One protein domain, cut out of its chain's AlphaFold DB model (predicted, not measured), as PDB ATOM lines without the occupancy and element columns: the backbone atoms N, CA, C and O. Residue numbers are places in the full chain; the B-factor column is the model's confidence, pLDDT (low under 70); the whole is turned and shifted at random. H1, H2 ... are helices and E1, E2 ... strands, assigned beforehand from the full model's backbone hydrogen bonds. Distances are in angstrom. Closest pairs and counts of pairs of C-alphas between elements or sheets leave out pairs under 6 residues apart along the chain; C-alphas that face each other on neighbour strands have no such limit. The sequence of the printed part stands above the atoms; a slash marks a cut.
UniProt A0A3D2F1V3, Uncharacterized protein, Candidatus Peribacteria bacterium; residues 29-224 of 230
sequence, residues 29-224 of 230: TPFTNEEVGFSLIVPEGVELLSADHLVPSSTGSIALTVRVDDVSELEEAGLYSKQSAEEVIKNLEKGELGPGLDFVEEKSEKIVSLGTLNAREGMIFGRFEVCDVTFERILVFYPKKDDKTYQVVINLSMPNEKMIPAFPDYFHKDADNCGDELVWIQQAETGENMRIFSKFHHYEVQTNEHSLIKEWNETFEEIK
ATOM      1  N   THR A  29      24.227  10.521  13.175       94.88
ATOM      2  CA  THR A  29      23.116  11.153  12.450       94.88
ATOM      3  C   THR A  29      23.003  12.627  12.842       94.88
ATOM      4  O   THR A  29      22.882  12.925  14.031       94.88
ATOM      5  N   PRO A  30      23.008  13.575  11.890       95.31
ATOM      6  CA  PRO A  30      22.822  14.982  12.217       95.31
ATOM      7  C   PRO A  30      21.386  15.249  12.684       95.31
ATOM      8  O   PRO A  30      20.419  14.846  12.035       95.31
ATOM      9  N   PHE A  31      21.257  15.988  13.780       95.94
ATOM     10  CA  PHE A  31      20.017  16.598  14.243       95.94
ATOM     11  C   PHE A  31      20.146  18.114  14.117       95.94
ATOM     12  O   PHE A  31      21.119  18.691  14.598       95.94
ATOM     13  N   THR A  32      19.153  18.765  13.517       96.56
ATOM     14  CA  THR A  32      19.123  20.225  13.383       96.56
ATOM     15  C   THR A  32      17.785  20.753  13.862       96.56
ATOM     16  O   THR A  32      16.736  20.303  13.401       96.56
ATOM     17  N   ASN A  33      17.823  21.746  14.746       95.94
ATOM     18  CA  ASN A  33      16.667  22.553  15.091       95.94
ATOM     19  C   ASN A  33      16.830  23.946  14.465       95.94
ATOM     20  O   ASN A  33      17.523  24.821  14.992       95.94
ATOM     21  N   GLU A  34      16.187  24.133  13.312       95.00
ATOM     22  CA  GLU A  34      16.226  25.389  12.562       95.00
ATOM     23  C   GLU A  34      15.521  26.532  13.293       95.00
ATOM     24  O   GLU A  34      15.906  27.680  13.108       95.00
ATOM     25  N   GLU A  35      14.521  26.262  14.132       93.50
ATOM     26  CA  GLU A  35      13.817  27.310  14.881       93.50
ATOM     27  C   GLU A  35      14.749  28.015  15.868       93.50
ATOM     28  O   GLU A  35      14.711  29.234  16.002       93.50
ATOM     29  N   VAL A  36      15.639  27.253  16.495       94.81
ATOM     30  CA  VAL A  36      16.551  27.752  17.525       94.81
ATOM     31  C   VAL A  36      17.950  28.042  16.982       94.81
ATOM     32  O   VAL A  36      18.728  28.757  17.610       94.81
ATOM     33  N   GLY A  37      18.270  27.535  15.790       94.88
ATOM     34  CA  GLY A  37      19.568  27.748  15.153       94.88
ATOM     35  C   GLY A  37      20.679  26.930  15.801       94.88
ATOM     36  O   GLY A  37      21.778  27.440  16.000       94.88
ATOM     37  N   PHE A  38      20.415  25.667  16.140       96.00
ATOM     38  CA  PHE A  38      21.479  24.753  16.554       96.00
ATOM     39  C   PHE A  38      21.378  23.399  15.859       96.00
ATOM     40  O   PHE A  38      20.325  22.987  15.370       96.00
ATOM     41  N   SER A  39      22.500  22.697  15.838       96.75
ATOM     42  CA  SER A  39      22.608  21.316  15.389       96.75
ATOM     43  C   SER A  39      23.483  20.514  16.344       96.75
ATOM     44  O   SER A  39      24.269  21.086  17.096       96.75
ATOM     45  N   LEU A  40      23.329  19.196  16.328       96.31
ATOM     46  CA  LEU A  40      24.204  18.247  17.011       96.31
ATOM     47  C   LEU A  40      24.327  16.964  16.193       96.31
ATOM     48  O   LEU A  40      23.564  16.735  15.252       96.31
ATOM     49  N   ILE A  41      25.281  16.118  16.563       96.00
ATOM     50  CA  ILE A  41      25.394  14.760  16.034       96.00
ATOM     51  C   ILE A  41      24.842  13.803  17.084       96.00
ATOM     52  O   ILE A  41      25.231  13.870  18.247       96.00
ATOM     53  N   VAL A  42      23.913  12.946  16.670       96.56
ATOM     54  CA  VAL A  42      23.420  11.816  17.459       96.56
ATOM     55  C   VAL A  42      24.332  10.624  17.154       96.56
ATOM     56  O   VAL A  42      24.309  10.159  16.008       96.56
ATOM     57  N   PRO A  43      25.147  10.151  18.118       96.06
ATOM     58  CA  PRO A  43      26.084   9.055  17.892       96.06
ATOM     59  C   PRO A  43      25.381   7.764  17.469       96.06
ATOM     60  O   PRO A  43      24.199   7.548  17.761       96.06
ATOM     61  N   GLU A  44      26.112   6.876  16.798       93.50
ATOM     62  CA  GLU A  44      25.593   5.543  16.487       93.50
ATOM     63  C   GLU A  44      25.197   4.780  17.764       93.50
ATOM     64  O   GLU A  44      25.873   4.835  18.788       93.50
ATOM     65  N   GLY A  45      24.078   4.053  17.710       91.62
ATOM     66  CA  GLY A  45      23.560   3.297  18.857       91.62
ATOM     67  C   GLY A  45      22.735   4.115  19.858       91.62
ATOM     68  O   GLY A  45      22.145   3.517  20.760       91.62
ATOM     69  N   VAL A  46      22.636   5.437  19.674       95.06
ATOM     70  CA  VAL A  46      21.724   6.304  20.428       95.06
ATOM     71  C   VAL A  46      20.406   6.457  19.676       95.06
ATOM     72  O   VAL A  46      20.371   6.869  18.516       95.06
ATOM     73  N   GLU A  47      19.302   6.149  20.345       93.69
ATOM     74  CA  GLU A  47      17.962   6.344  19.805       93.69
ATOM     75  C   GLU A  47      17.464   7.760  20.103       93.69
ATOM     76  O   GLU A  47      17.377   8.169  21.257       93.69
ATOM     77  N   LEU A  48      17.110   8.520  19.066       93.19
ATOM     78  CA  LEU A  48      16.466   9.821  19.239       93.19
ATOM     79  C   LEU A  48      14.959   9.627  19.460       93.19
ATOM     80  O   LEU A  48      14.245   9.213  18.544       93.19
ATOM     81  N   LEU A  49      14.477   9.958  20.656       90.88
ATOM     82  CA  LEU A  49      13.066   9.883  21.036       90.88
ATOM     83  C   LEU A  49      12.364  11.240  20.897       90.88
ATOM     84  O   LEU A  49      12.999  12.298  20.833       90.88
ATOM     85  N   SER A  50      11.028  11.223  20.854       84.69
ATOM     86  CA  SER A  50      10.238  12.457  20.879       84.69
ATOM     87  C   SER A  50      10.307  13.143  22.249       84.69
ATOM     88  O   SER A  50      10.416  12.494  23.289       84.69
ATOM     89  N   ALA A  51      10.194  14.475  22.240       75.62
ATOM     90  CA  ALA A  51      10.280  15.328  23.431       75.62
ATOM     91  C   ALA A  51       9.234  15.016  24.519       75.62
ATOM     92  O   ALA A  51       9.445  15.347  25.685       75.62
ATOM     93  N   ASP A  52       8.141  14.342  24.152       66.69
ATOM     94  CA  ASP A  52       7.070  13.933  25.066       66.69
ATOM     95  C   ASP A  52       7.497  12.799  26.021       66.69
ATOM     96  O   ASP A  52       6.805  12.507  26.999       66.69
ATOM     97  N   HIS A  53       8.648  12.165  25.769       54.66
ATOM     98  CA  HIS A  53       9.207  11.093  26.585       54.66
ATOM     99  C   HIS A  53      10.437  11.587  27.366       54.66
ATOM    100  O   HIS A  53      11.582  11.385  26.967       54.66
ATOM    101  N   LEU A  54      10.197  12.211  28.524       55.66
ATOM    102  CA  LEU A  54      11.212  12.413  29.576       55.66
ATOM    103  C   LEU A  54      11.214  11.248  30.581       55.66
ATOM    104  O   LEU A  54      11.395  11.447  31.779       55.66
ATOM    105  N   VAL A  55      10.915  10.047  30.093       57.22
ATOM    106  CA  VAL A  55      10.849   8.813  30.880       57.22
ATOM    107  C   VAL A  55      12.084   7.986  30.520       57.22
ATOM    108  O   VAL A  55      12.482   8.028  29.350       57.22
ATOM    109  N   PRO A  56      12.692   7.249  31.468       60.88
ATOM    110  CA  PRO A  56      13.788   6.333  31.171       60.88
ATOM    111  C   PRO A  56      13.486   5.473  29.941       60.88
ATOM    112  O   PRO A  56      12.361   4.994  29.763       60.88
ATOM    113  N   SER A  57      14.498   5.311  29.084       61.84
ATOM    114  CA  SER A  57      14.411   4.515  27.861       61.84
ATOM    115  C   SER A  57      13.788   3.148  28.144       61.84
ATOM    116  O   SER A  57      14.385   2.313  28.820       61.84
ATOM    117  N   SER A  58      12.589   2.916  27.607       66.19
ATOM    118  CA  SER A  58      11.938   1.600  27.608       66.19
ATOM    119  C   SER A  58      12.357   0.747  26.408       66.19
ATOM    120  O   SER A  58      11.823  -0.343  26.193       66.19
ATOM    121  N   THR A  59      13.287   1.251  25.591       68.75
ATOM    122  CA  THR A  59      13.634   0.672  24.292       68.75
ATOM    123  C   THR A  59      14.845  -0.261  24.352       68.75
ATOM    124  O   THR A  59      15.241  -0.817  23.327       68.75
ATOM    125  N   GLY A  60      15.456  -0.471  25.526       84.62
ATOM    126  CA  GLY A  60      16.669  -1.285  25.661       84.62
ATOM    127  C   GLY A  60      17.939  -0.631  25.129       84.62
ATOM    128  O   GLY A  60      19.010  -1.246  25.173       84.62
ATOM    129  N   SER A  61      17.863   0.607  24.642       90.06
ATOM    130  CA  SER A  61      18.988   1.352  24.078       90.06
ATOM    131  C   SER A  61      19.203   2.681  24.802       90.06
ATOM    132  O   SER A  61      18.312   3.152  25.509       90.06
ATOM    133  N   ILE A  62      20.402   3.261  24.672       93.75
ATOM    134  CA  ILE A  62      20.655   4.621  25.159       93.75
ATOM    135  C   ILE A  62      19.764   5.554  24.343       93.75
ATOM    136  O   ILE A  62      19.808   5.511  23.115       93.75
ATOM    137  N   ALA A  63      18.978   6.390  25.011       94.19
ATOM    138  CA  ALA A  63      18.033   7.265  24.338       94.19
ATOM    139  C   ALA A  63      18.346   8.736  24.586       94.19
ATOM    140  O   ALA A  63      18.633   9.143  25.713       94.19
ATOM    141  N   LEU A  64      18.257   9.530  23.525       95.00
ATOM    142  CA  LEU A  64      18.402  10.973  23.527       95.00
ATOM    143  C   LEU A  64      17.036  11.618  23.321       95.00
ATOM    144  O   LEU A  64      16.346  11.331  22.346       95.00
ATOM    145  N   THR A  65      16.700  12.560  24.189       94.12
ATOM    146  CA  THR A  65      15.538  13.431  24.032       94.12
ATOM    147  C   THR A  65      16.015  14.874  23.955       94.12
ATOM    148  O   THR A  65      16.869  15.303  24.734       94.12
ATOM    149  N   VAL A  66      15.462  15.638  23.014       95.25
ATOM    150  CA  VAL A  66      15.749  17.067  22.849       95.25
ATOM    151  C   VAL A  66      14.436  17.833  22.936       95.25
ATOM    152  O   VAL A  66      13.591  17.720  22.047       95.25
ATOM    153  N   ARG A  67      14.259  18.606  24.009       93.81
ATOM    154  CA  ARG A  67      13.117  19.504  24.201       93.81
ATOM    155  C   ARG A  67      13.533  20.937  23.912       93.81
ATOM    156  O   ARG A  67      14.628  21.358  24.287       93.81
ATOM    157  N   VAL A  68      12.652  21.662  23.240       95.00
ATOM    158  CA  VAL A  68      12.848  23.052  22.854       95.00
ATOM    159  C   VAL A  68      11.563  23.805  23.132       95.00
ATOM    160  O   VAL A  68      10.536  23.476  22.547       95.00
ATOM    161  N   ASP A  69      11.650  24.823  23.978       94.88
ATOM    162  CA  ASP A  69      10.509  25.646  24.367       94.88
ATOM    163  C   ASP A  69      10.869  27.133  24.246       94.88
ATOM    164  O   ASP A  69      11.966  27.547  24.630       94.88
ATOM    165  N   ASP A  70       9.960  27.963  23.734       96.06
ATOM    166  CA  ASP A  70      10.100  29.421  23.815       96.06
ATOM    167  C   ASP A  70       9.927  29.848  25.281       96.06
ATOM    168  O   ASP A  70       8.893  29.588  25.896       96.06
ATOM    169  N   VAL A  71      10.928  30.522  25.859       96.19
ATOM    170  CA  VAL A  71      10.894  30.937  27.274       96.19
ATOM    171  C   VAL A  71       9.687  31.831  27.573       96.19
ATOM    172  O   VAL A  71       9.180  31.830  28.693       96.19
ATOM    173  N   SER A  72       9.201  32.587  26.585       95.25
ATOM    174  CA  SER A  72       8.038  33.461  26.749       95.25
ATOM    175  C   SER A  72       6.706  32.711  26.824       95.25
ATOM    176  O   SER A  72       5.743  33.275  27.348       95.25
ATOM    177  N   GLU A  73       6.668  31.464  26.347       94.81
ATOM    178  CA  GLU A  73       5.492  30.584  26.326       94.81
ATOM    179  C   GLU A  73       5.485  29.569  27.482       94.81
ATOM    180  O   GLU A  73       4.490  28.876  27.683       94.81
ATOM    181  N   LEU A  74       6.566  29.499  28.268       92.75
ATOM    182  CA  LEU A  74       6.624  28.670  29.470       92.75
ATOM    183  C   LEU A  74       5.609  29.139  30.521       92.75
ATOM    184  O   LEU A  74       5.372  30.334  30.706       92.75
ATOM    185  N   GLU A  75       5.081  28.179  31.283       91.19
ATOM    186  CA  GLU A  75       4.257  28.448  32.462       91.19
ATOM    187  C   GLU A  75       4.976  29.392  33.443       91.19
ATOM    188  O   GLU A  75       6.195  29.331  33.620       91.19
ATOM    189  N   GLU A  76       4.222  30.260  34.121       86.62
ATOM    190  CA  GLU A  76       4.799  31.305  34.987       86.62
ATOM    191  C   GLU A  76       5.485  30.735  36.241       86.62
ATOM    192  O   GLU A  76       6.440  31.322  36.747       86.62
ATOM    193  N   ALA A  77       5.041  29.573  36.733       78.88
ATOM    194  CA  ALA A  77       5.571  28.932  37.937       78.88
ATOM    195  C   ALA A  77       5.765  27.420  37.750       78.88
ATOM    196  O   ALA A  77       5.056  26.777  36.981       78.88
ATOM    197  N   GLY A  78       6.750  26.855  38.456       74.56
ATOM    198  CA  GLY A  78       7.205  25.470  38.287       74.56
ATOM    199  C   GLY A  78       8.710  25.371  38.021       74.56
ATOM    200  O   GLY A  78       9.407  26.381  37.924       74.56
ATOM    201  N   LEU A  79       9.228  24.151  37.913       64.94
ATOM    202  CA  LEU A  79      10.677  23.893  37.896       64.94
ATOM    203  C   LEU A  79      11.337  24.214  36.542       64.94
ATOM    204  O   LEU A  79      12.470  24.690  36.503       64.94
ATOM    205  N   TYR A  80      10.572  24.104  35.455       79.31
ATOM    206  CA  TYR A  80      10.918  24.603  34.115       79.31
ATOM    207  C   TYR A  80      10.045  25.798  33.715       79.31
ATOM    208  O   TYR A  80       9.675  25.955  32.559       79.31
ATOM    209  N   SER A  81       9.667  26.617  34.696       87.00
ATOM    210  CA  SER A  81       8.880  27.821  34.443       87.00
ATOM    211  C   SER A  81       9.693  28.915  33.777       87.00
ATOM    212  O   SER A  81      10.925  28.934  33.840       87.00
ATOM    213  N   LYS A  82       8.981  29.899  33.240       92.62
ATOM    214  CA  LYS A  82       9.549  31.163  32.788       92.62
ATOM    215  C   LYS A  82      10.381  31.851  33.871       92.62
ATOM    216  O   LYS A  82      11.506  32.259  33.595       92.62
ATOM    217  N   GLN A  83       9.886  31.920  35.111       90.88
ATOM    218  CA  GLN A  83      10.633  32.524  36.219       90.88
ATOM    219  C   GLN A  83      11.958  31.788  36.480       90.88
ATOM    220  O   GLN A  83      13.002  32.428  36.611       90.88
ATOM    221  N   SER A  84      11.915  30.453  36.525       89.62
ATOM    222  CA  SER A  84      13.107  29.613  36.692       89.62
ATOM    223  C   SER A  84      14.096  29.828  35.541       89.62
ATOM    224  O   SER A  84      15.269  30.117  35.772       89.62
ATOM    225  N   ALA A  85      13.611  29.795  34.296       92.81
ATOM    226  CA  ALA A  85      14.418  30.024  33.103       92.81
ATOM    227  C   ALA A  85      15.107  31.397  33.127       92.81
ATOM    228  O   ALA A  85      16.319  31.479  32.937       92.81
ATOM    229  N   GLU A  86      14.375  32.475  33.420       93.88
ATOM    230  CA  GLU A  86      14.926  33.833  33.509       93.88
ATOM    231  C   GLU A  86      16.004  33.971  34.592       93.88
ATOM    232  O   GLU A  86      16.982  34.707  34.413       93.88
ATOM    233  N   GLU A  87      15.844  33.290  35.727       93.31
ATOM    234  CA  GLU A  87      16.844  33.284  36.790       93.31
ATOM    235  C   GLU A  87      18.088  32.490  36.379       93.31
ATOM    236  O   GLU A  87      19.208  32.985  36.524       93.31
ATOM    237  N   VAL A  88      17.914  31.299  35.803       93.12
ATOM    238  CA  VAL A  88      19.025  30.472  35.315       93.12
ATOM    239  C   VAL A  88      19.802  31.195  34.212       93.12
ATOM    240  O   VAL A  88      21.028  31.222  34.275       93.12
ATOM    241  N   ILE A  89      19.134  31.862  33.263       95.50
ATOM    242  CA  ILE A  89      19.786  32.665  32.213       95.50
ATOM    243  C   ILE A  89      20.736  33.701  32.831       95.50
ATOM    244  O   ILE A  89      21.913  33.752  32.477       95.50
ATOM    245  N   LYS A  90      20.257  34.488  33.805       96.12
ATOM    246  CA  LYS A  90      21.064  35.530  34.469       96.12
ATOM    247  C   LYS A  90      22.268  34.966  35.221       96.12
ATOM    248  O   LYS A  90      23.282  35.652  35.336       96.12
ATOM    249  N   ASN A  91      22.141  33.767  35.785       96.19
ATOM    250  CA  ASN A  91      23.229  33.103  36.496       96.19
ATOM    251  C   ASN A  91      24.254  32.524  35.511       96.19
ATOM    252  O   ASN A  91      25.449  32.775  35.656       96.19
ATOM    253  N   LEU A  92      23.803  31.861  34.443       95.69
ATOM    254  CA  LEU A  92      24.687  31.319  33.410       95.69
ATOM    255  C   LEU A  92      25.506  32.412  32.714       95.69
ATOM    256  O   LEU A  92      26.690  32.204  32.453       95.69
ATOM    257  N   GLU A  93      24.937  33.602  32.489       95.00
ATOM    258  CA  GLU A  93      25.665  34.773  31.966       95.00
ATOM    259  C   GLU A  93      26.819  35.231  32.884       95.00
ATOM    260  O   GLU A  93      27.785  35.829  32.413       95.00
ATOM    261  N   LYS A  94      26.756  34.923  34.186       96.06
ATOM    262  CA  LYS A  94      27.806  35.219  35.177       96.06
ATOM    263  C   LYS A  94      28.737  34.038  35.457       96.06
ATOM    264  O   LYS A  94      29.696  34.199  36.207       96.06
ATOM    265  N   GLY A  95      28.468  32.866  34.881       94.88
ATOM    266  CA  GLY A  95      29.156  31.629  35.253       94.88
ATOM    267  C   GLY A  95      28.749  31.114  36.639       94.88
ATOM    268  O   GLY A  95      29.568  30.530  37.342       94.88
ATOM    269  N   GLU A  96      27.491  31.325  37.030       96.06
ATOM    270  CA  GLU A  96      26.874  30.837  38.268       96.06
ATOM    271  C   GLU A  96      25.750  29.826  37.939       96.06
ATOM    272  O   GLU A  96      25.144  29.891  36.870       96.06
ATOM    273  N   LEU A  97      25.486  28.849  38.821       90.25
ATOM    274  CA  LEU A  97      24.494  27.786  38.559       90.25
ATOM    275  C   LEU A  97      23.044  28.283  38.672       90.25
ATOM    276  O   LEU A  97      22.178  27.837  37.917       90.25
ATOM    277  N   GLY A  98      22.787  29.213  39.597       86.44
ATOM    278  CA  GLY A  98      21.438  29.670  39.928       86.44
ATOM    279  C   GLY A  98      20.626  28.647  40.739       86.44
ATOM    280  O   GLY A  98      21.216  27.826  41.445       86.44
ATOM    281  N   PRO A  99      19.282  28.714  40.692       84.25
ATOM    282  CA  PRO A  99      18.401  27.791  41.411       84.25
ATOM    283  C   PRO A  99      18.481  26.378  40.824       84.25
ATOM    284  O   PRO A  99      18.536  26.254  39.608       84.25
ATOM    285  N   GLY A 100      18.453  25.344  41.675       80.19
ATOM    286  CA  GLY A 100      18.519  23.908  41.334       80.19
ATOM    287  C   GLY A 100      17.739  23.483  40.077       80.19
ATOM    288  O   GLY A 100      16.631  23.970  39.860       80.19
ATOM    289  N   LEU A 101      18.274  22.545  39.281       81.69
ATOM    290  CA  LEU A 101      17.469  21.826  38.290       81.69
ATOM    291  C   LEU A 101      16.687  20.730  39.012       81.69
ATOM    292  O   LEU A 101      17.149  20.174  40.008       81.69
ATOM    293  N   ASP A 102      15.502  20.417  38.503       79.62
ATOM    294  CA  ASP A 102      14.655  19.405  39.121       79.62
ATOM    295  C   ASP A 102      15.317  18.025  39.098       79.62
ATOM    296  O   ASP A 102      15.818  17.601  38.054       79.62
ATOM    297  N   PHE A 103      15.296  17.336  40.240       84.50
ATOM    298  CA  PHE A 103      15.830  15.979  40.436       84.50
ATOM    299  C   PHE A 103      17.323  15.778  40.165       84.50
ATOM    300  O   PHE A 103      17.818  14.650  40.223       84.50
ATOM    301  N   VAL A 104      18.059  16.848  39.875       87.94
ATOM    302  CA  VAL A 104      19.486  16.742  39.608       87.94
ATOM    303  C   VAL A 104      20.245  16.548  40.917       87.94
ATOM    304  O   VAL A 104      20.045  17.268  41.894       87.94
ATOM    305  N   GLU A 105      21.154  15.575  40.931       87.12
ATOM    306  CA  GLU A 105      22.072  15.368  42.047       87.12
ATOM    307  C   GLU A 105      22.990  16.591  42.161       87.12
ATOM    308  O   GLU A 105      23.823  16.829  41.285       87.12
ATOM    309  N   GLU A 106      22.879  17.340  43.260       86.75
ATOM    310  CA  GLU A 106      23.569  18.624  43.476       86.75
ATOM    311  C   GLU A 106      25.082  18.541  43.200       86.75
ATOM    312  O   GLU A 106      25.676  19.442  42.613       86.75
ATOM    313  N   LYS A 107      25.720  17.422  43.560       85.00
ATOM    314  CA  LYS A 107      27.165  17.207  43.356       85.00
ATOM    315  C   LYS A 107      27.572  16.942  41.907       85.00
ATOM    316  O   LYS A 107      28.763  17.006  41.603       85.00
ATOM    317  N   SER A 108      26.619  16.581  41.056       87.69
ATOM    318  CA  SER A 108      26.838  16.369  39.625       87.69
ATOM    319  C   SER A 108      26.696  17.660  38.821       87.69
ATOM    320  O   SER A 108      27.140  17.719  37.673       87.69
ATOM    321  N   GLU A 109      26.098  18.694  39.418       92.12
ATOM    322  CA  GLU A 109      25.834  19.942  38.728       92.12
ATOM    323  C   GLU A 109      27.102  20.733  38.444       92.12
ATOM    324  O   GLU A 109      27.948  20.967  39.312       92.12
ATOM    325  N   LYS A 110      27.207  21.218  37.210       94.25
ATOM    326  CA  LYS A 110      28.284  22.117  36.797       94.25
ATOM    327  C   LYS A 110      27.863  22.980  35.618       94.25
ATOM    328  O   LYS A 110      26.907  22.685  34.903       94.25
ATOM    329  N   ILE A 111      28.626  24.042  35.406       97.00
ATOM    330  CA  ILE A 111      28.512  24.889  34.222       97.00
ATOM    331  C   ILE A 111      29.547  24.426  33.211       97.00
ATOM    332  O   ILE A 111      30.711  24.208  33.555       97.00
ATOM    333  N   VAL A 112      29.125  24.296  31.962       96.75
ATOM    334  CA  VAL A 112      29.984  23.952  30.832       96.75
ATOM    335  C   VAL A 112      29.836  25.002  29.737       96.75
ATOM    336  O   VAL A 112      28.767  25.584  29.564       96.75
ATOM    337  N   SER A 113      30.914  25.265  29.002       96.44
ATOM    338  CA  SER A 113      30.883  26.175  27.854       96.44
ATOM    339  C   SER A 113      30.541  25.393  26.585       96.44
ATOM    340  O   SER A 113      31.157  24.367  26.306       96.44
ATOM    341  N   LEU A 114      29.580  25.900  25.815       95.62
ATOM    342  CA  LEU A 114      29.211  25.443  24.474       95.62
ATOM    343  C   LEU A 114      29.645  26.503  23.448       95.62
ATOM    344  O   LEU A 114      28.839  27.066  22.711       95.62
ATOM    345  N   GLY A 115      30.926  26.871  23.474       91.19
ATOM    346  CA  GLY A 115      31.456  27.964  22.662       91.19
ATOM    347  C   GLY A 115      31.054  29.332  23.216       91.19
ATOM    348  O   GLY A 115      31.668  29.825  24.159       91.19
ATOM    349  N   THR A 116      30.048  29.972  22.621       90.06
ATOM    350  CA  THR A 116      29.606  31.327  23.011       90.06
ATOM    351  C   THR A 116      28.560  31.337  24.122       90.06
ATOM    352  O   THR A 116      28.288  32.398  24.684       90.06
ATOM    353  N   LEU A 117      27.979  30.180  24.447       95.31
ATOM    354  CA  LEU A 117      26.975  30.030  25.495       95.31
ATOM    355  C   LEU A 117      27.525  29.219  26.664       95.31
ATOM    356  O   LEU A 117      28.347  28.321  26.489       95.31
ATOM    357  N   ASN A 118      27.013  29.511  27.854       97.56
ATOM    358  CA  ASN A 118      27.137  28.619  28.995       97.56
ATOM    359  C   ASN A 118      25.896  27.734  29.070       97.56
ATOM    360  O   ASN A 118      24.777  28.176  28.805       97.56
ATOM    361  N   ALA A 119      26.112  26.488  29.458       96.94
ATOM    362  CA  ALA A 119      25.083  25.501  29.703       96.94
ATOM    363  C   ALA A 119      25.235  24.948  31.113       96.94
ATOM    364  O   ALA A 119      26.328  24.944  31.687       96.94
ATOM    365  N   ARG A 120      24.133  24.448  31.655       95.75
ATOM    366  CA  ARG A 120      24.123  23.709  32.907       95.75
ATOM    367  C   ARG A 120      24.028  22.228  32.619       95.75
ATOM    368  O   ARG A 120      23.151  21.803  31.878       95.75
ATOM    369  N   GLU A 121      24.917  21.467  33.224       95.44
ATOM    370  CA  GLU A 121      24.966  20.018  33.114       95.44
ATOM    371  C   GLU A 121      24.677  19.387  34.477       95.44
ATOM    372  O   GLU A 121      25.077  19.945  35.501       95.44
ATOM    373  N   GLY A 122      24.030  18.223  34.490       92.81
ATOM    374  CA  GLY A 122      23.830  17.432  35.700       92.81
ATOM    375  C   GLY A 122      23.424  15.987  35.421       92.81
ATOM    376  O   GLY A 122      23.275  15.579  34.266       92.81
ATOM    377  N   MET A 123      23.253  15.216  36.490       92.06
ATOM    378  CA  MET A 123      22.799  13.827  36.472       92.06
ATOM    379  C   MET A 123      21.533  13.660  37.306       92.06
ATOM    380  O   MET A 123      21.418  14.246  38.381       92.06
ATOM    381  N   ILE A 124      20.608  12.831  36.829       89.25
ATOM    382  CA  ILE A 124      19.368  12.471  37.522       89.25
ATOM    383  C   ILE A 124      19.384  10.956  37.725       89.25
ATOM    384  O   ILE A 124      19.578  10.202  36.771       89.25
ATOM    385  N   PHE A 125      19.190  10.527  38.974       87.81
ATOM    386  CA  PHE A 125      19.174   9.108  39.359       87.81
ATOM    387  C   PHE A 125      17.803   8.611  39.854       87.81
ATOM    388  O   PHE A 125      17.601   7.412  40.046       87.81
ATOM    389  N   GLY A 126      16.860   9.532  40.042       85.31
ATOM    390  CA  GLY A 126      15.463   9.284  40.402       85.31
ATOM    391  C   GLY A 126      14.715  10.613  40.415       85.31
ATOM    392  O   GLY A 126      15.330  11.643  40.695       85.31
ATOM    393  N   ARG A 127      13.423  10.618  40.078       78.88
ATOM    394  CA  ARG A 127      12.601  11.832  40.024       78.88
ATOM    395  C   ARG A 127      11.578  11.866  41.162       78.88
ATOM    396  O   ARG A 127      11.810  12.487  42.194       78.88
ATOM    397  N   PHE A 128      10.440  11.199  40.998       66.75
ATOM    398  CA  PHE A 128       9.249  11.492  41.809       66.75
ATOM    399  C   PHE A 128       8.971  10.506  42.949       66.75
ATOM    400  O   PHE A 128       8.349  10.893  43.938       66.75
ATOM    401  N   GLU A 129       9.409   9.252  42.838       67.00
ATOM    402  CA  GLU A 129       9.046   8.191  43.783       67.00
ATOM    403  C   GLU A 129      10.286   7.496  44.341       67.00
ATOM    404  O   GLU A 129      11.311   7.397  43.675       67.00
ATOM    405  N   VAL A 130      10.186   6.966  45.565       71.31
ATOM    406  CA  VAL A 130      11.234   6.102  46.149       71.31
ATOM    407  C   VAL A 130      11.517   4.894  45.244       71.31
ATOM    408  O   VAL A 130      12.629   4.370  45.241       71.31
ATOM    409  N   CYS A 131      10.511   4.497  44.461       79.62
ATOM    410  CA  CYS A 131      10.570   3.406  43.501       79.62
ATOM    411  C   CYS A 131      11.230   3.794  42.168       79.62
ATOM    412  O   CYS A 131      11.607   2.916  41.397       79.62
ATOM    413  N   ASP A 132      11.401   5.091  41.895       83.56
ATOM    414  CA  ASP A 132      11.936   5.564  40.625       83.56
ATOM    415  C   ASP A 132      13.466   5.467  40.603       83.56
ATOM    416  O   ASP A 132      14.185   6.169  41.322       83.56
ATOM    417  N   VAL A 133      13.959   4.581  39.745       86.81
ATOM    418  CA  VAL A 133      15.370   4.459  39.390       86.81
ATOM    419  C   VAL A 133      15.507   4.934  37.955       86.81
ATOM    420  O   VAL A 133      14.866   4.393  37.057       86.81
ATOM    421  N   THR A 134      16.369   5.914  37.721       89.06
ATOM    422  CA  THR A 134      16.713   6.356  36.368       89.06
ATOM    423  C   THR A 134      18.210   6.619  36.267       89.06
ATOM    424  O   THR A 134      18.922   6.679  37.271       89.06
ATOM    425  N   PHE A 135      18.709   6.748  35.044       90.88
ATOM    426  CA  PHE A 135      20.095   7.099  34.759       90.88
ATOM    427  C   PHE A 135      20.084   8.111  33.629       90.88
ATOM    428  O   PHE A 135      20.109   7.741  32.454       90.88
ATOM    429  N   GLU A 136      20.027   9.393  33.976       92.38
ATOM    430  CA  GLU A 136      19.947  10.465  32.986       92.38
ATOM    431  C   GLU A 136      21.066  11.487  33.163       92.38
ATOM    432  O   GLU A 136      21.445  11.844  34.279       92.38
ATOM    433  N   ARG A 137      21.596  11.967  32.037       94.00
ATOM    434  CA  ARG A 137      22.429  13.166  31.975       94.00
ATOM    435  C   ARG A 137      21.637  14.255  31.287       94.00
ATOM    436  O   ARG A 137      21.069  14.029  30.221       94.00
ATOM    437  N   ILE A 138      21.620  15.432  31.891       94.94
ATOM    438  CA  ILE A 138      20.872  16.580  31.395       94.94
ATOM    439  C   ILE A 138      21.824  17.720  31.046       94.94
ATOM    440  O   ILE A 138      22.787  17.978  31.769       94.94
ATOM    441  N   LEU A 139      21.551  18.402  29.936       96.69
ATOM    442  CA  LEU A 139      22.201  19.642  29.527       96.69
ATOM    443  C   LEU A 139      21.125  20.680  29.204       96.69
ATOM    444  O   LEU A 139      20.277  20.444  28.344       96.69
ATOM    445  N   VAL A 140      21.171  21.827  29.875       95.81
ATOM    446  CA  VAL A 140      20.215  22.926  29.690       95.81
ATOM    447  C   VAL A 140      20.952  24.186  29.257       95.81
ATOM    448  O   VAL A 140      21.898  24.614  29.920       95.81
ATOM    449  N   PHE A 141      20.519  24.803  28.160       96.75
ATOM    450  CA  PHE A 141      21.092  26.054  27.655       96.75
ATOM    451  C   PHE A 141      20.039  26.926  26.970       96.75
ATOM    452  O   PHE A 141      18.946  26.462  26.645       96.75
ATOM    453  N   TYR A 142      20.382  28.205  26.782       97.00
ATOM    454  CA  TYR A 142      19.429  29.241  26.382       97.00
ATOM    455  C   TYR A 142      19.901  30.052  25.167       97.00
ATOM    456  O   TYR A 142      20.390  31.178  25.317       97.00
ATOM    457  N   PRO A 143      19.817  29.485  23.955       97.19
ATOM    458  CA  PRO A 143      20.148  30.198  22.727       97.19
ATOM    459  C   PRO A 143      19.113  31.287  22.406       97.19
ATOM    460  O   PRO A 143      17.935  31.195  22.764       97.19
ATOM    461  N   LYS A 144      19.574  32.331  21.709       96.12
ATOM    462  CA  LYS A 144      18.749  33.452  21.246       96.12
ATOM    463  C   LYS A 144      18.686  33.449  19.723       96.12
ATOM    464  O   LYS A 144      19.735  33.402  19.083       96.12
ATOM    465  N   LYS A 145      17.484  33.554  19.160       95.44
ATOM    466  CA  LYS A 145      17.254  33.656  17.715       95.44
ATOM    467  C   LYS A 145      16.011  34.496  17.434       95.44
ATOM    468  O   LYS A 145      15.022  34.358  18.141       95.44
ATOM    469  N   ASP A 146      16.090  35.385  16.443       93.31
ATOM    470  CA  ASP A 146      14.983  36.251  16.002       93.31
ATOM    471  C   ASP A 146      14.248  36.964  17.161       93.31
ATOM    472  O   ASP A 146      13.025  36.927  17.268       93.31
ATOM    473  N   ASP A 147      15.020  37.594  18.059       93.38
ATOM    474  CA  ASP A 147      14.560  38.291  19.278       93.38
ATOM    475  C   ASP A 147      13.857  37.412  20.335       93.38
ATOM    476  O   ASP A 147      13.367  37.919  21.348       93.38
ATOM    477  N   LYS A 148      13.865  36.089  20.160       96.12
ATOM    478  CA  LYS A 148      13.367  35.109  21.129       96.12
ATOM    479  C   LYS A 148      14.508  34.439  21.884       96.12
ATOM    480  O   LYS A 148      15.635  34.341  21.398       96.12
ATOM    481  N   THR A 149      14.206  33.980  23.096       97.25
ATOM    482  CA  THR A 149      15.091  33.115  23.888       97.25
ATOM    483  C   THR A 149      14.407  31.773  24.055       97.25
ATOM    484  O   THR A 149      13.252  31.722  24.469       97.25
ATOM    485  N   TYR A 150      15.129  30.703  23.760       97.31
ATOM    486  CA  TYR A 150      14.614  29.344  23.858       97.31
ATOM    487  C   TYR A 150      15.251  28.632  25.043       97.31
ATOM    488  O   TYR A 150      16.417  28.865  25.340       97.31
ATOM    489  N   GLN A 151      14.507  27.764  25.719       95.75
ATOM    490  CA  GLN A 151      15.060  26.764  26.618       95.75
ATOM    491  C   GLN A 151      15.290  25.493  25.806       95.75
ATOM    492  O   GLN A 151      14.343  24.907  25.287       95.75
ATOM    493  N   VAL A 152      16.544  25.056  25.715       95.75
ATOM    494  CA  VAL A 152      16.885  23.751  25.148       95.75
ATOM    495  C   VAL A 152      17.270  22.819  26.284       95.75
ATOM    496  O   VAL A 152      18.176  23.130  27.059       95.75
ATOM    497  N   VAL A 153      16.591  21.678  26.373       94.88
ATOM    498  CA  VAL A 153      16.894  20.600  27.317       94.88
ATOM    499  C   VAL A 153      17.273  19.358  26.528       94.88
ATOM    500  O   VAL A 153      16.444  18.774  25.833       94.88
ATOM    501  N   ILE A 154      18.528  18.944  26.653       95.81
ATOM    502  CA  ILE A 154      19.019  17.666  26.141       95.81
ATOM    503  C   ILE A 154      19.058  16.686  27.307       95.81
ATOM    504  O   ILE A 154      19.658  16.983  28.340       95.81
ATOM    505  N   ASN A 155      18.437  15.523  27.144       95.00
ATOM    506  CA  ASN A 155      18.445  14.444  28.123       95.00
ATOM    507  C   ASN A 155      18.953  13.158  27.463       95.00
ATOM    508  O   ASN A 155      18.396  12.729  26.456       95.00
ATOM    509  N   LEU A 156      20.007  12.564  28.019       95.38
ATOM    510  CA  LEU A 156      20.513  11.257  27.615       95.38
ATOM    511  C   LEU A 156      20.227  10.242  28.717       95.38
ATOM    512  O   LEU A 156      20.832  10.310  29.789       95.38
ATOM    513  N   SER A 157      19.368   9.274  28.425       93.75
ATOM    514  CA  SER A 157      18.982   8.217  29.354       93.75
ATOM    515  C   SER A 157      19.658   6.889  29.015       93.75
ATOM    516  O   SER A 157      19.794   6.517  27.847       93.75
ATOM    517  N   MET A 158      20.079   6.161  30.047       92.25
ATOM    518  CA  MET A 158      20.561   4.788  29.935       92.25
ATOM    519  C   MET A 158      19.480   3.820  30.461       92.25
ATOM    520  O   MET A 158      18.921   4.064  31.530       92.25
ATOM    521  N   PRO A 159      19.180   2.721  29.743       91.88
ATOM    522  CA  PRO A 159      18.132   1.774  30.117       91.88
ATOM    523  C   PRO A 159      18.418   1.060  31.443       91.88
ATOM    524  O   PRO A 159      19.500   0.491  31.660       91.88
ATOM    525  N   ASN A 160      17.401   1.017  32.303       89.94
ATOM    526  CA  ASN A 160      17.454   0.381  33.619       89.94
ATOM    527  C   ASN A 160      17.777  -1.116  33.524       89.94
ATOM    528  O   ASN A 160      18.549  -1.639  34.325       89.94
ATOM    529  N   GLU A 161      17.257  -1.800  32.507       90.25
ATOM    530  CA  GLU A 161      17.500  -3.215  32.220       90.25
ATOM    531  C   GLU A 161      18.965  -3.541  31.899       90.25
ATOM    532  O   GLU A 161      19.354  -4.706  31.974       90.25
ATOM    533  N   LYS A 162      19.792  -2.538  31.573       90.00
ATOM    534  CA  LYS A 162      21.248  -2.696  31.446       90.00
ATOM    535  C   LYS A 162      21.973  -2.285  32.718       90.00
ATOM    536  O   LYS A 162      22.868  -2.999  33.164       90.00
ATOM    537  N   MET A 163      21.591  -1.149  33.295       88.19
ATOM    538  CA  MET A 163      22.304  -0.568  34.433       88.19
ATOM    539  C   MET A 163      22.082  -1.345  35.723       88.19
ATOM    540  O   MET A 163      23.046  -1.713  36.386       88.19
ATOM    541  N   ILE A 164      20.836  -1.666  36.066       89.31
ATOM    542  CA  ILE A 164      20.524  -2.340  37.330       89.31
ATOM    543  C   ILE A 164      21.251  -3.697  37.439       89.31
ATOM    544  O   ILE A 164      21.907  -3.931  38.457       89.31
ATOM    545  N   PRO A 165      21.244  -4.578  36.413       89.75
ATOM    546  CA  PRO A 165      21.993  -5.837  36.479       89.75
ATOM    547  C   PRO A 165      23.516  -5.673  36.472       89.75
ATOM    548  O   PRO A 165      24.215  -6.574  36.932       89.75
ATOM    549  N   ALA A 166      24.040  -4.568  35.935       87.50
ATOM    550  CA  ALA A 166      25.474  -4.290  35.928       87.50
ATOM    551  C   ALA A 166      25.993  -3.821  37.296       87.50
ATOM    552  O   ALA A 166      27.174  -3.997  37.589       87.50
ATOM    553  N   PHE A 167      25.105  -3.278  38.134       85.50
ATOM    554  CA  PHE A 167      25.429  -2.679  39.428       85.50
ATOM    555  C   PHE A 167      24.527  -3.214  40.556       85.50
ATOM    556  O   PHE A 167      23.953  -2.427  41.309       85.50
ATOM    557  N   PRO A 168      24.383  -4.545  40.719       88.12
ATOM    558  CA  PRO A 168      23.368  -5.129  41.599       88.12
ATOM    559  C   PRO A 168      23.559  -4.755  43.075       88.12
ATOM    560  O   PRO A 168      22.582  -4.674  43.811       88.12
ATOM    561  N   ASP A 169      24.794  -4.466  43.496       85.31
ATOM    562  CA  ASP A 169      25.133  -4.092  44.876       85.31
ATOM    563  C   ASP A 169      24.599  -2.708  45.292       85.31
ATOM    564  O   ASP A 169      24.671  -2.348  46.468       85.31
ATOM    565  N   TYR A 170      24.061  -1.931  44.346       83.88
ATOM    566  CA  TYR A 170      23.450  -0.622  44.588       83.88
ATOM    567  C   TYR A 170      21.922  -0.676  44.674       83.88
ATOM    568  O   TYR A 170      21.305   0.332  45.027       83.88
ATOM    569  N   PHE A 171      21.317  -1.838  44.409       87.81
ATOM    570  CA  PHE A 171      19.869  -2.007  44.361       87.81
ATOM    571  C   PHE A 171      19.382  -3.096  45.313       87.81
ATOM    572  O   PHE A 171      20.049  -4.095  45.568       87.81
ATOM    573  N   HIS A 172      18.174  -2.914  45.832       89.00
ATOM    574  CA  HIS A 172      17.468  -3.931  46.602       89.00
ATOM    575  C   HIS A 172      15.980  -3.890  46.280       89.00
ATOM    576  O   HIS A 172      15.483  -2.906  45.741       89.00
ATOM    577  N   LYS A 173      15.270  -4.970  46.604       90.44
ATOM    578  CA  LYS A 173      13.812  -4.986  46.510       90.44
ATOM    579  C   LYS A 173      13.208  -4.309  47.731       90.44
ATOM    580  O   LYS A 173      13.523  -4.713  48.852       90.44
ATOM    581  N   ASP A 174      12.303  -3.367  47.503       86.25
ATOM    582  CA  ASP A 174      11.448  -2.799  48.544       86.25
ATOM    583  C   ASP A 174      10.022  -3.336  48.376       86.25
ATOM    584  O   ASP A 174       9.168  -2.720  47.743       86.25
ATOM    585  N   ALA A 175       9.774  -4.522  48.941       88.31
ATOM    586  CA  ALA A 175       8.479  -5.196  48.843       88.31
ATOM    587  C   ALA A 175       7.335  -4.445  49.527       88.31
ATOM    588  O   ALA A 175       6.177  -4.625  49.142       88.31
ATOM    589  N   ASP A 176       7.650  -3.609  50.515       87.88
ATOM    590  CA  ASP A 176       6.651  -2.921  51.322       87.88
ATOM    591  C   ASP A 176       6.142  -1.651  50.625       87.88
ATOM    592  O   ASP A 176       4.958  -1.330  50.752       87.88
ATOM    593  N   ASN A 177       6.997  -0.960  49.857       84.31
ATOM    594  CA  ASN A 177       6.636   0.291  49.179       84.31
ATOM    595  C   ASN A 177       6.554   0.175  47.648       84.31
ATOM    596  O   ASN A 177       5.731   0.857  47.040       84.31
ATOM    597  N   CYS A 178       7.369  -0.687  47.034       87.31
ATOM    598  CA  CYS A 178       7.575  -0.764  45.580       87.31
ATOM    599  C   CYS A 178       7.322  -2.171  45.002       87.31
ATOM    600  O   CYS A 178       7.565  -2.439  43.826       87.31
ATOM    601  N   GLY A 179       6.824  -3.108  45.818       87.81
ATOM    602  CA  GLY A 179       6.545  -4.476  45.390       87.81
ATOM    603  C   GLY A 179       7.805  -5.217  44.927       87.81
ATOM    604  O   GLY A 179       8.755  -5.412  45.678       87.81
ATOM    605  N   ASP A 180       7.816  -5.695  43.687       88.00
ATOM    606  CA  ASP A 180       8.956  -6.456  43.159       88.00
ATOM    607  C   ASP A 180      10.044  -5.586  42.510       88.00
ATOM    608  O   ASP A 180      11.046  -6.130  42.026       88.00
ATOM    609  N   GLU A 181       9.860  -4.265  42.499       86.12
ATOM    610  CA  GLU A 181      10.779  -3.323  41.871       86.12
ATOM    611  C   GLU A 181      12.084  -3.177  42.662       86.12
ATOM    612  O   GLU A 181      12.135  -3.280  43.893       86.12
ATOM    613  N   LEU A 182      13.169  -2.979  41.912       87.31
ATOM    614  CA  LEU A 182      14.486  -2.713  42.467       87.31
ATOM    615  C   LEU A 182      14.645  -1.212  42.651       87.31
ATOM    616  O   LEU A 182      14.511  -0.452  41.699       87.31
ATOM    617  N   VAL A 183      14.989  -0.816  43.869       86.88
ATOM    618  CA  VAL A 183      15.207   0.574  44.255       86.88
ATOM    619  C   VAL A 183      16.625   0.755  44.761       86.88
ATOM    620  O   VAL A 183      17.271  -0.196  45.223       86.88
ATOM    621  N   TRP A 184      17.115   1.990  44.710       84.50
ATOM    622  CA  TRP A 184      18.403   2.347  45.290       84.50
ATOM    623  C   TRP A 184      18.486   1.903  46.752       84.50
ATOM    624  O   TRP A 184      17.594   2.180  47.557       84.50
ATOM    625  N   ILE A 185      19.574   1.231  47.128       80.38
ATOM    626  CA  ILE A 185      19.845   0.956  48.537       80.38
ATOM    627  C   ILE A 185      20.012   2.303  49.245       80.38
ATOM    628  O   ILE A 185      20.912   3.082  48.938       80.38
ATOM    629  N   GLN A 186      19.149   2.577  50.220       67.38
ATOM    630  CA  GLN A 186      19.324   3.677  51.162       67.38
ATOM    631  C   GLN A 186      19.992   3.097  52.412       67.38
ATOM    632  O   GLN A 186      19.352   2.431  53.219       67.38
ATOM    633  N   GLN A 187      21.305   3.278  52.576       55.25
ATOM    634  CA  GLN A 187      21.975   2.826  53.801       55.25
ATOM    635  C   GLN A 187      21.551   3.721  54.973       55.25
ATOM    636  O   GLN A 187      22.076   4.815  55.153       55.25
ATOM    637  N   ALA A 188      20.599   3.234  55.770       46.75
ATOM    638  CA  ALA A 188      20.018   3.938  56.913       46.75
ATOM    639  C   ALA A 188      20.852   3.854  58.213       46.75
ATOM    640  O   ALA A 188      20.465   4.424  59.232       46.75
ATOM    641  N   GLU A 189      21.992   3.157  58.233       42.69
ATOM    642  CA  GLU A 189      22.619   2.758  59.508       42.69
ATOM    643  C   GLU A 189      23.356   3.877  60.270       42.69
ATOM    644  O   GLU A 189      23.675   3.698  61.444       42.69
ATOM    645  N   THR A 190      23.595   5.050  59.673       47.72
ATOM    646  CA  THR A 190      24.322   6.152  60.342       47.72
ATOM    647  C   THR A 190      23.508   7.427  60.557       47.72
ATOM    648  O   THR A 190      24.032   8.391  61.112       47.72
ATOM    649  N   GLY A 191      22.236   7.469  60.148       42.84
ATOM    650  CA  GLY A 191      21.425   8.694  60.209       42.84
ATOM    651  C   GLY A 191      21.840   9.781  59.203       42.84
ATOM    652  O   GLY A 191      21.287  10.878  59.230       42.84
ATOM    653  N   GLU A 192      22.774   9.492  58.292       46.62
ATOM    654  CA  GLU A 192      23.034  10.311  57.105       46.62
ATOM    655  C   GLU A 192      22.167   9.789  55.947       46.62
ATOM    656  O   GLU A 192      22.592   8.938  55.173       46.62
ATOM    657  N   ASN A 193      20.941  10.302  55.823       45.75
ATOM    658  CA  ASN A 193      19.937   9.883  54.826       45.75
ATOM    659  C   ASN A 193      20.297  10.118  53.339       45.75
ATOM    660  O   ASN A 193      19.430  10.082  52.479       45.75
ATOM    661  N   MET A 194      21.554  10.351  52.982       49.69
ATOM    662  CA  MET A 194      21.975  10.556  51.596       49.69
ATOM    663  C   MET A 194      23.452  10.232  51.493       49.69
ATOM    664  O   MET A 194      24.237  10.967  52.088       49.69
ATOM    665  N   ARG A 195      23.843   9.195  50.731       57.44
ATOM    666  CA  ARG A 195      25.210   9.097  50.164       57.44
ATOM    667  C   ARG A 195      25.489   7.932  49.212       57.44
ATOM    668  O   ARG A 195      26.591   7.917  48.667       57.44
ATOM    669  N   ILE A 196      24.571   6.998  48.952       55.12
ATOM    670  CA  ILE A 196      24.823   5.962  47.929       55.12
ATOM    671  C   ILE A 196      24.866   6.572  46.522       55.12
ATOM    672  O   ILE A 196      25.821   6.297  45.799       55.12
ATOM    673  N   PHE A 197      23.988   7.534  46.214       59.97
ATOM    674  CA  PHE A 197      24.071   8.370  45.004       59.97
ATOM    675  C   PHE A 197      25.449   9.022  44.842       59.97
ATOM    676  O   PHE A 197      26.084   8.929  43.794       59.97
ATOM    677  N   SER A 198      25.989   9.575  45.933       59.75
ATOM    678  CA  SER A 198      27.328  10.162  45.915       59.75
ATOM    679  C   SER A 198      28.455   9.135  45.798       59.75
ATOM    680  O   SER A 198      29.524   9.501  45.333       59.75
ATOM    681  N   LYS A 199      28.249   7.870  46.196       62.72
ATOM    682  CA  LYS A 199      29.232   6.794  46.000       62.72
ATOM    683  C   LYS A 199      29.226   6.306  44.556       62.72
ATOM    684  O   LYS A 199      30.306   6.233  43.991       62.72
ATOM    685  N   PHE A 200      28.060   6.074  43.951       68.12
ATOM    686  CA  PHE A 200      27.946   5.758  42.522       68.12
ATOM    687  C   PHE A 200      28.595   6.866  41.671       68.12
ATOM    688  O   PHE A 200      29.486   6.618  40.857       68.12
ATOM    689  N   HIS A 201      28.263   8.125  41.976       64.50
ATOM    690  CA  HIS A 201      28.852   9.293  41.325       64.50
ATOM    691  C   HIS A 201      30.359   9.463  41.603       64.50
ATOM    692  O   HIS A 201      31.114   9.861  40.722       64.50
ATOM    693  N   HIS A 202      30.840   9.203  42.822       64.12
ATOM    694  CA  HIS A 202      32.252   9.424  43.159       64.12
ATOM    695  C   HIS A 202      33.164   8.279  42.710       64.12
ATOM    696  O   HIS A 202      34.258   8.540  42.226       64.12
ATOM    697  N   TYR A 203      32.739   7.028  42.880       56.12
ATOM    698  CA  TYR A 203      33.591   5.865  42.649       56.12
ATOM    699  C   TYR A 203      33.512   5.309  41.239       56.12
ATOM    700  O   TYR A 203      34.513   4.771  40.796       56.12
ATOM    701  N   GLU A 204      32.394   5.418  40.525       63.53
ATOM    702  CA  GLU A 204      32.250   4.710  39.242       63.53
ATOM    703  C   GLU A 204      32.147   5.670  38.059       63.53
ATOM    704  O   GLU A 204      32.770   5.443  37.022       63.53
ATOM    705  N   VAL A 205      31.472   6.810  38.241       57.25
ATOM    706  CA  VAL A 205      31.412   7.872  37.223       57.25
ATOM    707  C   VAL A 205      32.762   8.581  37.047       57.25
ATOM    708  O   VAL A 205      33.099   8.960  35.931       57.25
ATOM    709  N   GLN A 206      33.565   8.745  38.108       54.91
ATOM    710  CA  GLN A 206      34.870   9.427  38.000       54.91
ATOM    711  C   GLN A 206      36.036   8.500  37.633       54.91
ATOM    712  O   GLN A 206      37.047   8.983  37.123       54.91
ATOM    713  N   THR A 207      35.936   7.196  37.899       56.69
ATOM    714  CA  THR A 207      37.052   6.255  37.681       56.69
ATOM    715  C   THR A 207      37.035   5.609  36.297       56.69
ATOM    716  O   THR A 207      38.068   5.103  35.864       56.69
ATOM    717  N   ASN A 208      35.909   5.665  35.570       57.34
ATOM    718  CA  ASN A 208      35.722   5.033  34.255       57.34
ATOM    719  C   ASN A 208      35.985   3.511  34.243       57.34
ATOM    720  O   ASN A 208      36.305   2.948  33.193       57.34
ATOM    721  N   GLU A 209      35.864   2.826  35.384       59.12
ATOM    722  CA  GLU A 209      36.217   1.402  35.485       59.12
ATOM    723  C   GLU A 209      35.149   0.456  34.906       59.12
ATOM    724  O   GLU A 209      35.468  -0.675  34.536       59.12
ATOM    725  N   HIS A 210      33.905   0.921  34.733       70.12
ATOM    726  CA  HIS A 210      32.809   0.123  34.176       70.12
ATOM    727  C   HIS A 210      32.443   0.545  32.753       70.12
ATOM    728  O   HIS A 210      32.185   1.718  32.486       70.12
ATOM    729  N   SER A 211      32.351  -0.433  31.842       81.19
ATOM    730  CA  SER A 211      32.140  -0.178  30.412       81.19
ATOM    731  C   SER A 211      30.850   0.586  30.112       81.19
ATOM    732  O   SER A 211      30.882   1.455  29.256       81.19
ATOM    733  N   LEU A 212      29.752   0.318  30.833       88.38
ATOM    734  CA  LEU A 212      28.457   0.968  30.583       88.38
ATOM    735  C   LEU A 212      28.411   2.423  31.059       88.38
ATOM    736  O   LEU A 212      27.915   3.281  30.340       88.38
ATOM    737  N   ILE A 213      28.944   2.722  32.249       86.50
ATOM    738  CA  ILE A 213      29.025   4.108  32.746       86.50
ATOM    739  C   ILE A 213      29.969   4.919  31.867       86.50
ATOM    740  O   ILE A 213      29.682   6.067  31.535       86.50
ATOM    741  N   LYS A 214      31.090   4.311  31.470       87.56
ATOM    742  CA  LYS A 214      32.034   4.932  30.554       87.56
ATOM    743  C   LYS A 214      31.375   5.233  29.206       87.56
ATOM    744  O   LYS A 214      31.426   6.378  28.782       87.56
ATOM    745  N   GLU A 215      30.717   4.249  28.592       91.25
ATOM    746  CA  GLU A 215      29.962   4.414  27.342       91.25
ATOM    747  C   GLU A 215      28.927   5.534  27.473       91.25
ATOM    748  O   GLU A 215      28.911   6.460  26.674       91.25
ATOM    749  N   TRP A 216      28.118   5.518  28.532       92.44
ATOM    750  CA  TRP A 216      27.132   6.561  28.797       92.44
ATOM    751  C   TRP A 216      27.751   7.960  28.893       92.44
ATOM    752  O   TRP A 216      27.224   8.929  28.342       92.44
ATOM    753  N   ASN A 217      28.881   8.065  29.596       91.31
ATOM    754  CA  ASN A 217      29.578   9.324  29.775       91.31
ATOM    755  C   ASN A 217      30.185   9.823  28.469       91.31
ATOM    756  O   ASN A 217      29.978  10.983  28.125       91.31
ATOM    757  N   GLU A 218      30.906   8.963  27.755       92.88
ATOM    758  CA  GLU A 218      31.544   9.287  26.480       92.88
ATOM    759  C   GLU A 218      30.500   9.686  25.434       92.88
ATOM    760  O   GLU A 218      30.656  10.735  24.817       92.88
ATOM    761  N   THR A 219      29.382   8.959  25.338       95.38
ATOM    762  CA  THR A 219      28.258   9.299  24.453       95.38
ATOM    763  C   THR A 219      27.699  10.691  24.740       95.38
ATOM    764  O   THR A 219      27.435  11.467  23.822       95.38
ATOM    765  N   PHE A 220      27.529  11.060  26.012       96.31
ATOM    766  CA  PHE A 220      27.046  12.399  26.353       96.31
ATOM    767  C   PHE A 220      28.074  13.494  26.051       96.31
ATOM    768  O   PHE A 220      27.705  14.575  25.588       96.31
ATOM    769  N   GLU A 221      29.360  13.241  26.316       95.25
ATOM    770  CA  GLU A 221      30.430  14.180  25.970       95.25
ATOM    771  C   GLU A 221      30.540  14.366  24.450       95.25
ATOM    772  O   GLU A 221      30.734  15.494  23.997       95.25
ATOM    773  N   GLU A 222      30.340  13.305  23.668       95.44
ATOM    774  CA  GLU A 222      30.291  13.354  22.206       95.44
ATOM    775  C   GLU A 222      29.112  14.197  21.708       95.44
ATOM    776  O   GLU A 222      29.318  15.135  20.936       95.44
ATOM    777  N   ILE A 223      27.894  13.945  22.206       96.81
ATOM    778  CA  ILE A 223      26.702  14.745  21.869       96.81
ATOM    779  C   ILE A 223      26.946  16.219  22.187       96.81
ATOM    780  O   ILE A 223      26.716  17.083  21.343       96.81
ATOM    781  N   LYS A 224      27.440  16.509  23.396       96.56
ATOM    782  CA  LYS A 224      27.729  17.870  23.854       96.56
ATOM    783  C   LYS A 224      28.791  18.550  22.986       96.56
ATOM    784  O   LYS A 224      28.610  19.706  22.613       96.56
TER     785      LYS A 224
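AT A GLANCE: This is residues 29 to 224 of the 230 residues of an uncharacterized protein of Candidatus Peribacteria bacterium (UniProt A0A3D2F1V3). A strongly twisted sheet of six strands makes the core, with H4 over one face and H1 across the other, giving three layers, helices on both faces of a sheet. The hairpin E1 and E2 packs on the last residues of H4, 219 to 224; H2, the small hairpin E9 and E10 and H3 gather toward one end of the domain, where residues 188 to 193 stick out. The printed part has 196 residues, with four named helices and ten named strands in the order E1 E2 E3 E4 H1 E5 E6 E7 E8 H2 E9 E10 H3 H4. The large sheet is mixed, in the order E3 E4 E8 E7 E6 E5; the class is mixed, helices and strands. The whole is compact, with a radius of gyration of the C-alphas of 17.4 A and spans of 53 by 38 by 30 A.

HOW THE PARTS SIT: E5 (residues 110 to 114), E6 (117 to 124), E7 (136 to 141) and E8 (148 to 157) form a meander, each strand the antiparallel neighbour of the one before. N 112 and O 119, 2.9 A, N 138 and O 122, 2.9 A, and N 154 and O 139, 2.9 A, are within hydrogen-bond range across its three pairs. E4 (62 to 70) is antiparallel to E8, with N 65 and O 155 at 2.8 A. Edge strand E3 (46 to 49) is parallel to E4, with N 64 and O 47 at 2.8 A. H1 (82 to 92) is on the sheet at a height of 8.8 A, over E7 and across the strands, at 81 degrees to E7 on the local plane; it is only just not over E8 and E6, with 2 C-alphas on each. H4 (211 to 224) is on the opposite face; its closest C-alphas with E8 are those of Phe 220 and Leu 156, 6.8 A. E2 (38 to 43) forms a hairpin with E1 (29 to 33), N 31 and O 40 being 2.8 A apart; the closest C-alphas of E2 and H4 are those of Ile 41 and Ile 223, 6.0 A. H2 (160 to 166) is close to H4 but not clearly touching, with Met 163 and Leu 212 closest, their C-alphas 7.4 A apart. The C-alphas of Ile 164 in H2 and Phe 171 in E9 (171 to 173) are their closest, 7.1 A; E9 and E10 (182 to 184) form a hairpin, with N 172 and O 183 at 2.9 A. H3 (196 to 204) is close to H4 but not clearly touching, about perpendicular at 87 degrees, with the C-alphas of Glu 204 and Ile 213 closest, 7.3 A. Every O i to N i+4 pair is within hydrogen-bond range in H1, H3 and H4, and 2 of 3 in H2.

IN THESE COORDINATES: E1 begins at C-alpha 29, (23.116, 11.153, 12.450), and H4 ends at C-alpha 224, (27.729, 17.870, 23.854). From first to last C-alpha E8 is 28.7 A long, E4 27.0 A, E6 22.6 A, H4 19.7 A and H1 15.2 A.

THE WHOLE: The C-alphas of Asp 146 and Glu 189 are the farthest apart, 55.4 A. The printed part has no cut. The links E3 to E4, E4 to H1, H1 to E5, E6 to E7 and E10 to H3 are long. The mean pLDDT of the printed part is 85.2; residues 52 to 59, 79, 128 to 129 and 186 to 209 are under 70.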